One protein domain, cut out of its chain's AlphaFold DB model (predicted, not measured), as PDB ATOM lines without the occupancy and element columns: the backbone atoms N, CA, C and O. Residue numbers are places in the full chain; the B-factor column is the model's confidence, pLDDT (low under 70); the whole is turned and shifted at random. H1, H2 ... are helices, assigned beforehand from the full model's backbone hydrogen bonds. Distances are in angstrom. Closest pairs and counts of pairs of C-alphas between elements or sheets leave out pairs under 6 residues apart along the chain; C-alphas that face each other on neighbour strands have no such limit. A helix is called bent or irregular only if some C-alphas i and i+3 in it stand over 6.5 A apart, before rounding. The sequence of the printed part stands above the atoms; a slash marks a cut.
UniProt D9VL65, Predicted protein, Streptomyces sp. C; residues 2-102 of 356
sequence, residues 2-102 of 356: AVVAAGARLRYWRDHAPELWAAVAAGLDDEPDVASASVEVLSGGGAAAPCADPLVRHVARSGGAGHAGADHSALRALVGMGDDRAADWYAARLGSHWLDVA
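This is residues 2 to 102 of the 356 residues of the protein "Predicted protein" of Streptomyces sp. C (UniProt D9VL65). Two layers of helices pack together: H1, H3 and H5 stand side by side in one, H2 and H4 side by side in the other, and the short H6 packs slantwise on H5 at the end away from H1. H2, H3, H4 and H5 form a bundle, up and down, each running against the one before it; after H6 the unnamed tail, residues 93 to 102, folds back beside H5. The printed part has 101 residues, with six named helices, H1 to H6 in chain order, and no named strand; the class is all helix. It is compact, with a radius of gyration of the C-alphas of 12.7 A, and its outline is rounded, 35 by 27 by 21 A.

H1, residues 2 to 12, touches H2, residues 18 to 29, at a steep tilt of 52 degrees; their closest C-alphas, of Val 3 and Val 24, are 5.0 A apart. H1 also touches H3, residues 32 to 42, the same way at a shallow tilt of 26 degrees, closest at the C-alphas of Gly 7 and Val 41, 5.6 A. H2 and H3 form a hairpin, in which H2 touches with residues 24 to 29 alone; the C-alphas of Leu 28 and Ala 35 come closest, 4.3 A. H4, residues 46 to 62, touches H2 the same way at a shallow tilt of 14 degrees, closest at the C-alphas of Ala 25 and Cys 51, 5.9 A. H4 is irregular: C-alphas 50 and 53 are 7.5 A apart, and it has a kink of 62 degrees near residue 53. H4 and H5, residues 70 to 81, form a hairpin at a shallow tilt of 33 degrees, only just short of steep; the C-alphas of Gly 46 and Met 81 come closest, 5.0 A. H5 touches H3 the same way at a shallow tilt of 15 degrees, closest at the C-alphas of Val 39 and Ala 74, 5.6 A. H6, residues 86 to 92, touches residues 75 to 79 of H5 at a steep tilt of 52 degrees, closest at the C-alphas of Val 79 and Ala 86, 6.0 A. H1 and H6 are apart. In H1, H3, H5 and H6 every O i to N i+4 pair is within hydrogen-bond range; in H2 5 of 8 are, in H4 8 of 13.

H1 begins with C-alpha 2 at (167.279, 195.469, 160.736) and is 15.9 A long. H2 measures 18.1 A, H3 15.1 A, H4 23.0 A and H5 16.9 A from first to last C-alpha. H4 begins with C-alpha 46 at (167.015, 195.939, 182.761). H6, 10.1 A, ends with C-alpha 92 at (173.116, 173.843, 186.608).

The C-alphas farthest apart, of Ala 17 and Gly 95, are 36.5 A apart. The printed part has no cut; the link H4 to H5 is short, the others are tight. The mean pLDDT of the printed part is 80.4, and 15 residues are under 70, among them residues 63 to 70.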
ATOM      1  N   ALA A   2     168.122 194.723 159.788       82.00
ATOM      2  CA  ALA A   2     167.279 195.469 160.736       82.00
ATOM      3  C   ALA A   2     167.702 195.307 162.214       82.00
ATOM      4  O   ALA A   2     167.852 196.306 162.912       82.00
ATOM      5  N   VAL A   3     167.999 194.077 162.661       83.94
ATOM      6  CA  VAL A   3     168.482 193.777 164.027       83.94
ATOM      7  C   VAL A   3     169.777 194.523 164.360       83.94
ATOM      8  O   VAL A   3     169.894 195.120 165.424       83.94
ATOM      9  N   VAL A   4     170.744 194.539 163.437       81.81
ATOM     10  CA  VAL A   4     172.041 195.205 163.644       81.81
ATOM     11  C   VAL A   4     171.865 196.719 163.774       81.81
ATOM     12  O   VAL A   4     172.468 197.331 164.657       81.81
ATOM     13  N   ALA A   5     171.011 197.319 162.940       85.56
ATOM     14  CA  ALA A   5     170.703 198.745 163.002       85.56
ATOM     15  C   ALA A   5     169.953 199.117 164.296       85.56
ATOM     16  O   ALA A   5     170.342 200.068 164.976       85.56
ATOM     17  N   ALA A   6     168.939 198.332 164.680       86.88
ATOM     18  CA  ALA A   6     168.207 198.509 165.933       86.88
ATOM     19  C   ALA A   6     169.128 198.345 167.154       86.88
ATOM     20  O   ALA A   6     169.148 199.194 168.043       86.88
ATOM     21  N   GLY A   7     169.981 197.321 167.152       84.81
ATOM     22  CA  GLY A   7     170.976 197.087 168.193       84.81
ATOM     23  C   GLY A   7     172.000 198.212 168.315       84.81
ATOM     24  O   GLY A   7     172.312 198.646 169.421       84.81
ATOM     25  N   ALA A   8     172.500 198.741 167.194       85.38
ATOM     26  CA  ALA A   8     173.396 199.894 167.205       85.38
ATOM     27  C   ALA A   8     172.713 201.135 167.798       85.38
ATOM     28  O   ALA A   8     173.313 201.829 168.618       85.38
ATOM     29  N   ARG A   9     171.447 201.386 167.447       88.69
ATOM     30  CA  ARG A   9     170.656 202.482 168.018       88.69
ATOM     31  C   ARG A   9     170.521 202.332 169.537       88.69
ATOM     32  O   ARG A   9     170.888 203.261 170.251       88.69
ATOM     33  N   LEU A  10     170.098 201.163 170.024       87.69
ATOM     34  CA  LEU A  10     169.908 200.878 171.455       87.69
ATOM     35  C   LEU A  10     171.208 200.954 172.274       87.69
ATOM     36  O   LEU A  10     171.184 201.357 173.437       87.69
ATOM     37  N   ARG A  11     172.353 200.606 171.672       85.44
ATOM     38  CA  ARG A  11     173.670 200.703 172.325       85.44
ATOM     39  C   ARG A  11     174.104 202.136 172.611       85.44
ATOM     40  O   ARG A  11     174.780 202.365 173.607       85.44
ATOM     41  N   TYR A  12     173.750 203.089 171.751       88.38
ATOM     42  CA  TYR A  12     174.211 204.475 171.888       88.38
ATOM     43  C   TYR A  12     173.139 205.425 172.415       88.38
ATOM     44  O   TYR A  12     173.481 206.473 172.959       88.38
ATOM     45  N   TRP A  13     171.864 205.071 172.284       89.75
ATOM     46  CA  TRP A  13     170.742 205.936 172.621       89.75
ATOM     47  C   TRP A  13     169.813 205.252 173.622       89.75
ATOM     48  O   TRP A  13     169.582 204.046 173.559       89.75
ATOM     49  N   ARG A  14     169.257 206.044 174.539       87.12
ATOM     50  CA  ARG A  14     168.228 205.620 175.503       87.12
ATOM     51  C   ARG A  14     166.823 205.585 174.901       87.12
ATOM     52  O   ARG A  14     165.859 205.403 175.628       87.12
ATOM     53  N   ASP A  15     166.726 205.793 173.590       74.19
ATOM     54  CA  ASP A  15     165.476 205.801 172.842       74.19
ATOM     55  C   ASP A  15     164.649 204.551 173.179       74.19
ATOM     56  O   ASP A  15     165.118 203.419 173.035       74.19
ATOM     57  N   HIS A  16     163.450 204.778 173.710       63.88
ATOM     58  CA  HIS A  16     162.606 203.745 174.308       63.88
ATOM     59  C   HIS A  16     161.658 203.093 173.309       63.88
ATOM     60  O   HIS A  16     160.810 202.327 173.752       63.88
ATOM     61  N   ALA A  17     161.794 203.378 172.009       76.25
ATOM     62  CA  ALA A  17     160.976 202.805 170.943       76.25
ATOM     63  C   ALA A  17     160.809 201.282 171.145       76.25
ATOM     64  O   ALA A  17     161.755 200.522 170.884       76.25
ATOM     65  N   PRO A  18     159.648 200.814 171.657       78.12
ATOM     66  CA  PRO A  18     159.423 199.402 171.961       78.12
ATOM     67  C   PRO A  18     159.589 198.524 170.718       78.12
ATOM     68  O   PRO A  18     159.943 197.351 170.811       78.12
ATOM     69  N   GLU A  19     159.406 199.123 169.542       85.00
ATOM     70  CA  GLU A  19     159.593 198.513 168.236       85.00
ATOM     71  C   GLU A  19     161.051 198.098 167.995       85.00
ATOM     72  O   GLU A  19     161.291 197.070 167.365       85.00
ATOM     73  N   LEU A  20     162.037 198.841 168.518       87.88
ATOM     74  CA  LEU A  20     163.456 198.480 168.394       87.88
ATOM     75  C   LEU A  20     163.784 197.238 169.222       87.88
ATOM     76  O   LEU A  20     164.468 196.337 168.738       87.88
ATOM     77  N   TRP A  21     163.265 197.167 170.449       86.50
ATOM     78  CA  TRP A  21     163.410 195.989 171.305       86.50
ATOM     79  C   TRP A  21     162.695 194.775 170.711       86.50
ATOM     80  O   TRP A  21     163.272 193.690 170.663       86.50
ATOM     81  N   ALA A  22     161.485 194.962 170.178       86.75
ATOM     82  CA  ALA A  22     160.745 193.912 169.486       86.75
ATOM     83  C   ALA A  22     161.488 193.407 168.238       86.75
ATOM     84  O   ALA A  22     161.592 192.198 168.036       86.75
ATOM     85  N   ALA A  23     162.064 194.308 167.435       89.38
ATOM     86  CA  ALA A  23     162.849 193.944 166.257       89.38
ATOM     87  C   ALA A  23     164.101 193.133 166.625       89.38
ATOM     88  O   ALA A  23     164.411 192.145 165.962       89.38
ATOM     89  N   VAL A  24     164.805 193.512 167.696       89.31
ATOM     90  CA  VAL A  24     165.955 192.746 168.201       89.31
ATOM     91  C   VAL A  24     165.507 191.385 168.744       89.31
ATOM     92  O   VAL A  24     166.143 190.378 168.440       89.31
ATOM     93  N   ALA A  25     164.404 191.320 169.491       89.31
ATOM     94  CA  ALA A  25     163.872 190.067 170.022       89.31
ATOM     95  C   ALA A  25     163.421 189.093 168.923       89.31
ATOM     96  O   ALA A  25     163.648 187.894 169.058       89.31
ATOM     97  N   ALA A  26     162.844 189.592 167.826       89.31
ATOM     98  CA  ALA A  26     162.461 188.771 166.676       89.31
ATOM     99  C   ALA A  26     163.665 188.055 166.036       89.31
ATOM    100  O   ALA A  26     163.529 186.930 165.566       89.31
ATOM    101  N   GLY A  27     164.859 188.659 166.089       88.75
ATOM    102  CA  GLY A  27     166.091 188.042 165.589       88.75
ATOM    103  C   GLY A  27     166.553 186.796 166.359       88.75
ATOM    104  O   GLY A  27     167.397 186.064 165.858       88.75
ATOM    105  N   LEU A  28     166.001 186.505 167.549       87.31
ATOM    106  CA  LEU A  28     166.321 185.291 168.326       87.31
ATOM    107  C   LEU A  28     165.804 183.987 167.693       87.31
ATOM    108  O   LEU A  28     166.227 182.893 168.096       87.31
ATOM    109  N   ASP A  29     164.849 184.099 166.772       86.06
ATOM    110  CA  ASP A  29     164.254 182.988 166.026       86.06
ATOM    111  C   ASP A  29     164.809 182.894 164.583       86.06
ATOM    112  O   ASP A  29     164.348 182.059 163.810       86.06
ATOM    113  N   ASP A  30     165.790 183.733 164.230       86.50
ATOM    114  CA  ASP A  30     166.408 183.834 162.898       86.50
ATOM    115  C   ASP A  30     167.709 182.994 162.806       86.50
ATOM    116  O   ASP A  30     168.055 182.244 163.726       86.50
ATOM    117  N   GLU A  31     168.438 183.112 161.694       85.19
ATOM    118  CA  GLU A  31     169.727 182.458 161.445       85.19
ATOM    119  C   GLU A  31     170.756 182.731 162.571       85.19
ATOM    120  O   GLU A  31     170.746 183.813 163.176       85.19
ATOM    121  N   PRO A  32     171.696 181.801 162.850       81.75
ATOM    122  CA  PRO A  32     172.570 181.848 164.031       81.75
ATOM    123  C   PRO A  32     173.326 183.166 164.254       81.75
ATOM    124  O   PRO A  32     173.444 183.619 165.394       81.75
ATOM    125  N   ASP A  33     173.801 183.811 163.186       82.19
ATOM    126  CA  ASP A  33     174.523 185.089 163.273       82.19
ATOM    127  C   ASP A  33     173.613 186.237 163.735       82.19
ATOM    128  O   ASP A  33     174.019 187.097 164.524       82.19
ATOM    129  N   VAL A  34     172.357 186.240 163.277       85.00
ATOM    130  CA  VAL A  34     171.349 187.229 163.677       85.00
ATOM    131  C   VAL A  34     170.922 186.979 165.118       85.00
ATOM    132  O   VAL A  34     170.890 187.924 165.908       85.00
ATOM    133  N   ALA A  35     170.693 185.717 165.490       84.19
ATOM    134  CA  ALA A  35     170.374 185.338 166.861       84.19
ATOM    135  C   ALA A  35     171.499 185.721 167.836       84.19
ATOM    136  O   ALA A  35     171.227 186.295 168.894       84.19
ATOM    137  N   SER A  36     172.763 185.493 167.466       81.94
ATOM    138  CA  SER A  36     173.926 185.900 168.265       81.94
ATOM    139  C   SER A  36     173.971 187.419 168.462       81.94
ATOM    140  O   SER A  36     174.067 187.898 169.595       81.94
ATOM    141  N   ALA A  37     173.812 188.195 167.384       83.62
ATOM    142  CA  ALA A  37     173.772 189.657 167.459       83.62
ATOM    143  C   ALA A  37     172.594 190.174 168.308       83.62
ATOM    144  O   ALA A  37     172.745 191.148 169.052       83.62
ATOM    145  N   SER A  38     171.431 189.519 168.233       87.56
ATOM    146  CA  SER A  38     170.279 189.821 169.085       87.56
ATOM    147  C   SER A  38     170.588 189.586 170.560       87.56
ATOM    148  O   SER A  38     170.338 190.460 171.389       87.56
ATOM    149  N   VAL A  39     171.178 188.440 170.902       85.12
ATOM    150  CA  VAL A  39     171.540 188.106 172.285       85.12
ATOM    151  C   VAL A  39     172.551 189.100 172.866       85.12
ATOM    152  O   VAL A  39     172.411 189.502 174.023       85.12
ATOM    153  N   GLU A  40     173.541 189.543 172.090       83.00
ATOM    154  CA  GLU A  40     174.512 190.550 172.546       83.00
ATOM    155  C   GLU A  40     173.845 191.874 172.933       83.00
ATOM    156  O   GLU A  40     174.190 192.475 173.951       83.00
ATOM    157  N   VAL A  41     172.863 192.324 172.149       83.88
ATOM    158  CA  VAL A  41     172.107 193.552 172.441       83.88
ATOM    159  C   VAL A  41     171.213 193.361 173.667       83.88
ATOM    160  O   VAL A  41     171.166 194.227 174.540       83.88
ATOM    161  N   LEU A  42     170.529 192.218 173.758       84.75
ATOM    162  CA  LEU A  42     169.617 191.899 174.860       84.75
ATOM    163  C   LEU A  42     170.336 191.580 176.176       84.75
ATOM    164  O   LEU A  42     169.731 191.663 177.241       84.75
ATOM    165  N   SER A  43     171.642 191.313 176.135       76.06
ATOM    166  CA  SER A  43     172.504 191.225 177.323       76.06
ATOM    167  C   SER A  43     172.688 192.574 178.040       76.06
ATOM    168  O   SER A  43     173.440 192.667 179.007       76.06
ATOM    169  N   GLY A  44     172.007 193.622 177.568       67.19
ATOM    170  CA  GLY A  44     172.089 194.993 178.044       67.19
ATOM    171  C   GLY A  44     171.500 195.286 179.428       67.19
ATOM    172  O   GLY A  44     171.651 196.409 179.882       67.19
ATOM    173  N   GLY A  45     170.888 194.327 180.126       69.12
ATOM    174  CA  GLY A  45     170.351 194.551 181.475       69.12
ATOM    175  C   GLY A  45     168.853 194.867 181.490       69.12
ATOM    176  O   GLY A  45     168.088 194.282 180.723       69.12
ATOM    177  N   GLY A  46     168.419 195.746 182.396       71.00
ATOM    178  CA  GLY A  46     167.015 195.939 182.761       71.00
ATOM    179  C   GLY A  46     166.124 196.473 181.637       71.00
ATOM    180  O   GLY A  46     164.974 196.049 181.541       71.00
ATOM    181  N   ALA A  47     166.621 197.331 180.736       75.19
ATOM    182  CA  ALA A  47     165.808 197.838 179.619       75.19
ATOM    183  C   ALA A  47     165.360 196.747 178.639       75.19
ATOM    184  O   ALA A  47     164.374 196.939 177.931       75.19
ATOM    185  N   ALA A  48     166.051 195.607 178.608       78.81
ATOM    186  CA  ALA A  48     165.691 194.467 177.777       78.81
ATOM    187  C   ALA A  48     164.687 193.514 178.460       78.81
ATOM    188  O   ALA A  48     164.319 192.503 177.863       78.81
ATOM    189  N   ALA A  49     164.196 193.829 179.668       81.31
ATOM    190  CA  ALA A  49     163.204 193.019 180.382       81.31
ATOM    191  C   ALA A  49     161.945 192.663 179.556       81.31
ATOM    192  O   ALA A  49     161.496 191.520 179.658       81.31
ATOM    193  N   PRO A  50     161.396 193.536 178.680       83.69
ATOM    194  CA  PRO A  50     160.285 193.161 177.795       83.69
ATOM    195  C   PRO A  50     160.608 192.005 176.829       83.69
ATOM    196  O   PRO A  50     159.704 191.362 176.304       83.69
ATOM    197  N   CYS A  51     161.890 191.717 176.597       86.62
ATOM    198  CA  CYS A  51     162.367 190.643 175.728       86.62
ATOM    199  C   CYS A  51     162.679 189.339 176.485       86.62
ATOM    200  O   CYS A  51     163.207 188.399 175.882       86.62
ATOM    201  N   ALA A  52     162.356 189.251 177.780       88.44
ATOM    202  CA  ALA A  52     162.649 188.078 178.601       88.44
ATOM    203  C   ALA A  52     161.955 186.802 178.092       88.44
ATOM    204  O   ALA A  52     162.587 185.753 178.001       88.44
ATOM    205  N   ASP A  53     160.684 186.876 177.684       91.00
ATOM    206  CA  ASP A  53     159.940 185.705 177.193       91.00
ATOM    207  C   ASP A  53     160.536 185.098 175.904       91.00
ATOM    208  O   ASP A  53     160.754 183.882 175.856       91.00
ATOM    209  N   PRO A  54     160.865 185.890 174.862       90.19
ATOM    210  CA  PRO A  54     161.659 185.415 173.730       90.19
ATOM    211  C   PRO A  54     162.991 184.760 174.126       90.19
ATOM    212  O   PRO A  54     163.307 183.683 173.620       90.19
ATOM    213  N   LEU A  55     163.744 185.349 175.063       88.75
ATOM    214  CA  LEU A  55     165.016 184.787 175.537       88.75
ATOM    215  C   LEU A  55     164.835 183.453 176.267       88.75
ATOM    216  O   LEU A  55     165.602 182.521 176.037       88.75
ATOM    217  N   VAL A  56     163.808 183.326 177.108       90.00
ATOM    218  CA  VAL A  56     163.470 182.072 177.799       90.00
ATOM    219  C   VAL A  56     163.147 180.974 176.790       90.00
ATOM    220  O   VAL A  56     163.658 179.861 176.921       90.00
ATOM    221  N   ARG A  57     162.359 181.281 175.751       89.31
ATOM    222  CA  ARG A  57     162.080 180.330 174.661       89.31
ATOM    223  C   ARG A  57     163.356 179.939 173.916       89.31
ATOM    224  O   ARG A  57     163.530 178.759 173.621       89.31
ATOM    225  N   HIS A  58     164.245 180.892 173.640       87.19
ATOM    226  CA  HIS A  58     165.530 180.623 172.993       87.19
ATOM    227  C   HIS A  58     166.403 179.683 173.845       87.19
ATOM    228  O   HIS A  58     166.815 178.632 173.364       87.19
ATOM    229  N   VAL A  59     166.597 179.981 175.136       86.31
ATOM    230  CA  VAL A  59     167.373 179.127 176.059       86.31
ATOM    231  C   VAL A  59     166.766 177.725 176.188       86.31
ATOM    232  O   VAL A  59     167.502 176.739 176.211       86.31
ATOM    233  N   ALA A  60     165.435 177.612 176.238       85.19
ATOM    234  CA  ALA A  60     164.753 176.322 176.322       85.19
ATOM    235  C   ALA A  60     164.931 175.466 175.054       85.19
ATOM    236  O   ALA A  60     165.125 174.257 175.168       85.19
ATOM    237  N   ARG A  61     164.894 176.079 173.859       81.38
ATOM    238  CA  ARG A  61     165.119 175.384 172.578       81.38
ATOM    239  C   ARG A  61     166.554 174.884 172.457       81.38
ATOM    240  O   ARG A  61     166.779 173.734 172.087       81.38
ATOM    241  N   SER A  62     167.514 175.738 172.784       71.94
ATOM    242  CA  SER A  62     168.922 175.436 172.550       71.94
ATOM    243  C   SER A  62     169.529 174.534 173.634       71.94
ATOM    244  O   SER A  62     170.382 173.695 173.342       71.94
ATOM    245  N   GLY A  63     168.968 174.566 174.851       61.66
ATOM    246  CA  GLY A  63     169.376 173.736 175.988       61.66
ATOM    247  C   GLY A  63     169.244 172.214 175.802       61.66
ATOM    248  O   GLY A  63     169.691 171.479 176.684       61.66
ATOM    249  N   GLY A  64     168.671 171.740 174.688       50.38
ATOM    250  CA  GLY A  64     168.629 170.327 174.288       50.38
ATOM    251  C   GLY A  64     169.637 169.920 173.202       50.38
ATOM    252  O   GLY A  64     169.821 168.726 172.978       50.38
ATOM    253  N   ALA A  65     170.304 170.865 172.532       43.78
ATOM    254  CA  ALA A  65     171.093 170.586 171.333       43.78
ATOM    255  C   ALA A  65     172.402 171.384 171.297       43.78
ATOM    256  O   ALA A  65     172.449 172.426 170.665       43.78
ATOM    257  N   GLY A  66     173.466 170.868 171.929       45.03
ATOM    258  CA  GLY A  66     174.888 171.008 171.537       45.03
ATOM    259  C   GLY A  66     175.525 172.384 171.243       45.03
ATOM    260  O   GLY A  66     176.740 172.432 171.060       45.03
ATOM    261  N   HIS A  67     174.796 173.499 171.214       49.53
ATOM    262  CA  HIS A  67     175.281 174.818 170.804       49.53
ATOM    263  C   HIS A  67     175.746 175.604 172.027       49.53
ATOM    264  O   HIS A  67     175.140 176.573 172.472       49.53
ATOM    265  N   ALA A  68     176.876 175.178 172.589       56.72
ATOM    266  CA  ALA A  68     177.382 175.682 173.860       56.72
ATOM    267  C   ALA A  68     177.712 177.196 173.895       56.72
ATOM    268  O   ALA A  68     177.976 177.701 174.975       56.72
ATOM    269  N   GLY A  69     177.715 177.940 172.784       57.56
ATOM    270  CA  GLY A  69     178.042 179.378 172.767       57.56
ATOM    271  C   GLY A  69     176.841 180.306 173.007       57.56
ATOM    272  O   GLY A  69     176.815 181.047 173.991       57.56
ATOM    273  N   ALA A  70     175.840 180.252 172.123       57.97
ATOM    274  CA  ALA A  70     174.686 181.162 172.126       57.97
ATOM    275  C   ALA A  70     173.808 181.014 173.386       57.97
ATOM    276  O   ALA A  70     173.352 182.008 173.957       57.97
ATOM    277  N   ASP A  71     173.678 179.787 173.895       71.06
ATOM    278  CA  ASP A  71     172.906 179.448 175.096       71.06
ATOM    279  C   ASP A  71     173.411 180.164 176.343       71.06
ATOM    280  O   ASP A  71     172.628 180.592 177.193       71.06
ATOM    281  N   HIS A  72     174.735 180.291 176.469       75.75
ATOM    282  CA  HIS A  72     175.348 180.931 177.629       75.75
ATOM    283  C   HIS A  72     175.148 182.442 177.592       75.75
ATOM    284  O   HIS A  72     174.925 183.036 178.645       75.75
ATOM    285  N   SER A  73     175.168 183.055 176.408       79.12
ATOM    286  CA  SER A  73     174.923 184.489 176.248       79.12
ATOM    287  C   SER A  73     173.451 184.844 176.496       79.12
ATOM    288  O   SER A  73     173.168 185.808 177.205       79.12
ATOM    289  N   ALA A  74     172.502 184.028 176.021       85.00
ATOM    290  CA  ALA A  74     171.075 184.245 176.278       85.00
ATOM    291  C   ALA A  74     170.728 184.033 177.762       85.00
ATOM    292  O   ALA A  74     170.017 184.839 178.364       85.00
ATOM    293  N   LEU A  75     171.302 182.999 178.392       86.25
ATOM    294  CA  LEU A  75     171.188 182.808 179.836       86.25
ATOM    295  C   LEU A  75     171.830 183.968 180.606       86.25
ATOM    296  O   LEU A  75     171.250 184.453 181.572       86.25
ATOM    297  N   ARG A  76     172.998 184.453 180.176       83.50
ATOM    298  CA  ARG A  76     173.658 185.624 180.765       83.50
ATOM    299  C   ARG A  76     172.779 186.870 180.695       83.50
ATOM    300  O   ARG A  76     172.720 187.591 181.688       83.50
ATOM    301  N   ALA A  77     172.078 187.090 179.585       84.88
ATOM    302  CA  ALA A  77     171.119 188.182 179.449       84.88
ATOM    303  C   ALA A  77     169.984 188.067 180.479       84.88
ATOM    304  O   ALA A  77     169.753 189.007 181.235       84.88
ATOM    305  N   LEU A  78     169.348 186.894 180.589       88.56
ATOM    306  CA  LEU A  78     168.288 186.655 181.578       88.56
ATOM    307  C   LEU A  78     168.776 186.828 183.022       88.56
ATOM    308  O   LEU A  78     168.068 187.389 183.857       88.56
ATOM    309  N   VAL A  79     170.000 186.385 183.320       87.06
ATOM    310  CA  VAL A  79     170.622 186.584 184.635       87.06
ATOM    311  C   VAL A  79     170.884 188.065 184.901       87.06
ATOM    312  O   VAL A  79     170.602 188.530 186.001       87.06
ATOM    313  N   GLY A  80     171.353 188.818 183.903       81.31
ATOM    314  CA  GLY A  80     171.548 190.268 183.998       81.31
ATOM    315  C   GLY A  80     170.243 191.049 184.200       81.31
ATOM    316  O   GLY A  80     170.242 192.054 184.901       81.31
ATOM    317  N   MET A  81     169.124 190.562 183.656       84.62
ATOM    318  CA  MET A  81     167.777 191.091 183.931       84.62
ATOM    319  C   MET A  81     167.252 190.692 185.319       84.62
ATOM    320  O   MET A  81     166.286 191.268 185.818       84.62
ATOM    321  N   GLY A  82     167.853 189.672 185.936       85.44
ATOM    322  CA  GLY A  82     167.348 189.046 187.149       85.44
ATOM    323  C   GLY A  82     166.066 188.232 186.936       85.44
ATOM    324  O   GLY A  82     165.284 188.100 187.874       85.44
ATOM    325  N   ASP A  83     165.814 187.681 185.749       89.81
ATOM    326  CA  ASP A  83     164.615 186.865 185.504       89.81
ATOM    327  C   ASP A  83     164.650 185.562 186.320       89.81
ATOM    328  O   ASP A  83     165.518 184.710 186.116       89.81
ATOM    329  N   ASP A  84     163.692 185.370 187.230       90.88
ATOM    330  CA  ASP A  84     163.683 184.245 188.174       90.88
ATOM    331  C   ASP A  84     163.690 182.863 187.506       90.88
ATOM    332  O   ASP A  84     164.111 181.886 188.130       90.88
ATOM    333  N   ARG A  85     163.270 182.746 186.241       90.50
ATOM    334  CA  ARG A  85     163.311 181.484 185.486       90.50
ATOM    335  C   ARG A  85     164.743 181.060 185.150       90.50
ATOM    336  O   ARG A  85     165.000 179.874 184.970       90.50
ATOM    337  N   ALA A  86     165.695 181.994 185.133       89.94
ATOM    338  CA  ALA A  86     167.101 181.706 184.865       89.94
ATOM    339  C   ALA A  86     167.862 181.109 186.056       89.94
ATOM    340  O   ALA A  86     168.948 180.560 185.859       89.94
ATOM    341  N   ALA A  87     167.314 181.169 187.275       89.50
ATOM    342  CA  ALA A  87     168.013 180.729 188.481       89.50
ATOM    343  C   ALA A  87     168.452 179.252 188.412       89.50
ATOM    344  O   ALA A  87     169.602 178.937 188.722       89.50
ATOM    345  N   ASP A  88     167.575 178.355 187.951       87.62
ATOM    346  CA  ASP A  88     167.872 176.916 187.890       87.62
ATOM    347  C   ASP A  88     168.863 176.586 186.765       87.62
ATOM    348  O   ASP A  88     169.783 175.782 186.939       87.62
ATOM    349  N   TRP A  89     168.751 177.269 185.621       87.25
ATOM    350  CA  TRP A  89     169.719 177.145 184.531       87.25
ATOM    351  C   TRP A  89     171.103 177.660 184.917       87.25
ATOM    352  O   TRP A  89     172.107 177.037 184.554       87.25
ATOM    353  N   TYR A  90     171.160 178.758 185.674       87.38
ATOM    354  CA  TYR A  90     172.396 179.282 186.239       87.38
ATOM    355  C   TYR A  90     173.010 178.286 187.226       87.38
ATOM    356  O   TYR A  90     174.196 177.971 187.126       87.38
ATOM    357  N   ALA A  91     172.199 177.729 188.129       84.38
ATOM    358  CA  ALA A  91     172.627 176.732 189.104       84.38
ATOM    359  C   ALA A  91     173.262 175.500 188.436       84.38
ATOM    360  O   ALA A  91     174.327 175.041 188.855       84.38
ATOM    361  N   ALA A  92     172.638 174.998 187.366       83.50
ATOM    362  CA  ALA A  92     173.116 173.843 186.608       83.50
ATOM    363  C   ALA A  92     174.448 174.104 185.882       83.50
ATOM    364  O   ALA A  92     175.250 173.187 185.713       83.50
ATOM    365  N   ARG A  93     174.701 175.352 185.474       81.19
ATOM    366  CA  ARG A  93     175.889 175.758 184.704       81.19
ATOM    367  C   ARG A  93     176.918 176.531 185.535       81.19
ATOM    368  O   ARG A  93     177.859 177.109 184.982       81.19
ATOM    369  N   LEU A  94     176.774 176.539 186.861       77.56
ATOM    370  CA  LEU A  94     177.708 177.203 187.760       77.56
ATOM    371  C   LEU A  94     179.121 176.632 187.569       77.56
ATOM    372  O   LEU A  94     179.332 175.422 187.667       77.56
ATOM    373  N   GLY A  95     180.085 177.520 187.314       67.94
ATOM    374  CA  GLY A  95     181.459 177.158 186.957       67.94
ATOM    375  C   GLY A  95     181.732 177.181 185.451       67.94
ATOM    376  O   GLY A  95     182.877 177.025 185.045       67.94
ATOM    377  N   SER A  96     180.747 177.454 184.596       73.25
ATOM    378  CA  SER A  96     181.060 177.889 183.233       73.25
ATOM    379  C   SER A  96     181.727 179.271 183.293       73.25
ATOM    380  O   SER A  96     181.224 180.189 183.956       73.25
ATOM    381  N   HIS A  97     182.880 179.433 182.635       68.25
ATOM    382  CA  HIS A  97     183.581 180.722 182.574       68.25
ATOM    383  C   HIS A  97     182.775 181.776 181.797       68.25
ATOM    384  O   HIS A  97     182.936 182.967 182.040       68.25
ATOM    385  N   TRP A  98     181.833 181.336 180.957       66.12
ATOM    386  CA  TRP A  98     180.944 182.189 180.170       66.12
ATOM    387  C   TRP A  98     179.803 182.842 180.973       66.12
ATOM    388  O   TRP A  98     179.229 183.827 180.517       66.12
ATOM    389  N   LEU A  99     179.485 182.347 182.178       71.25
ATOM    390  CA  LEU A  99     178.395 182.857 183.035       71.25
ATOM    391  C   LEU A  99     178.893 183.765 184.167       71.25
ATOM    392  O   LEU A  99     178.406 183.697 185.299       71.25
ATOM    393  N   ASP A 100     179.883 184.616 183.882       70.88
ATOM    394  CA  ASP A 100     180.310 185.646 184.831       70.88
ATOM    395  C   ASP A 100     179.348 186.838 184.824       70.88
ATOM    396  O   ASP A 100     179.557 187.847 184.146       70.88
ATOM    397  N   VAL A 101     178.248 186.673 185.556       70.31
ATOM    398  CA  VAL A 101     177.226 187.701 185.759       70.31
ATOM    399  C   VAL A 101     177.117 187.980 187.250       70.31
ATOM    400  O   VAL A 101     176.961 187.055 188.047       70.31
ATOM    401  N   ALA A 102     177.253 189.249 187.612       67.38
ATOM    402  CA  ALA A 102     177.033 189.774 188.949       67.38
ATOM    403  C   ALA A 102     176.567 191.237 188.825       67.38
ATOM    404  O   ALA A 102     176.973 191.897 187.864       67.38
TER     405      ALA A 102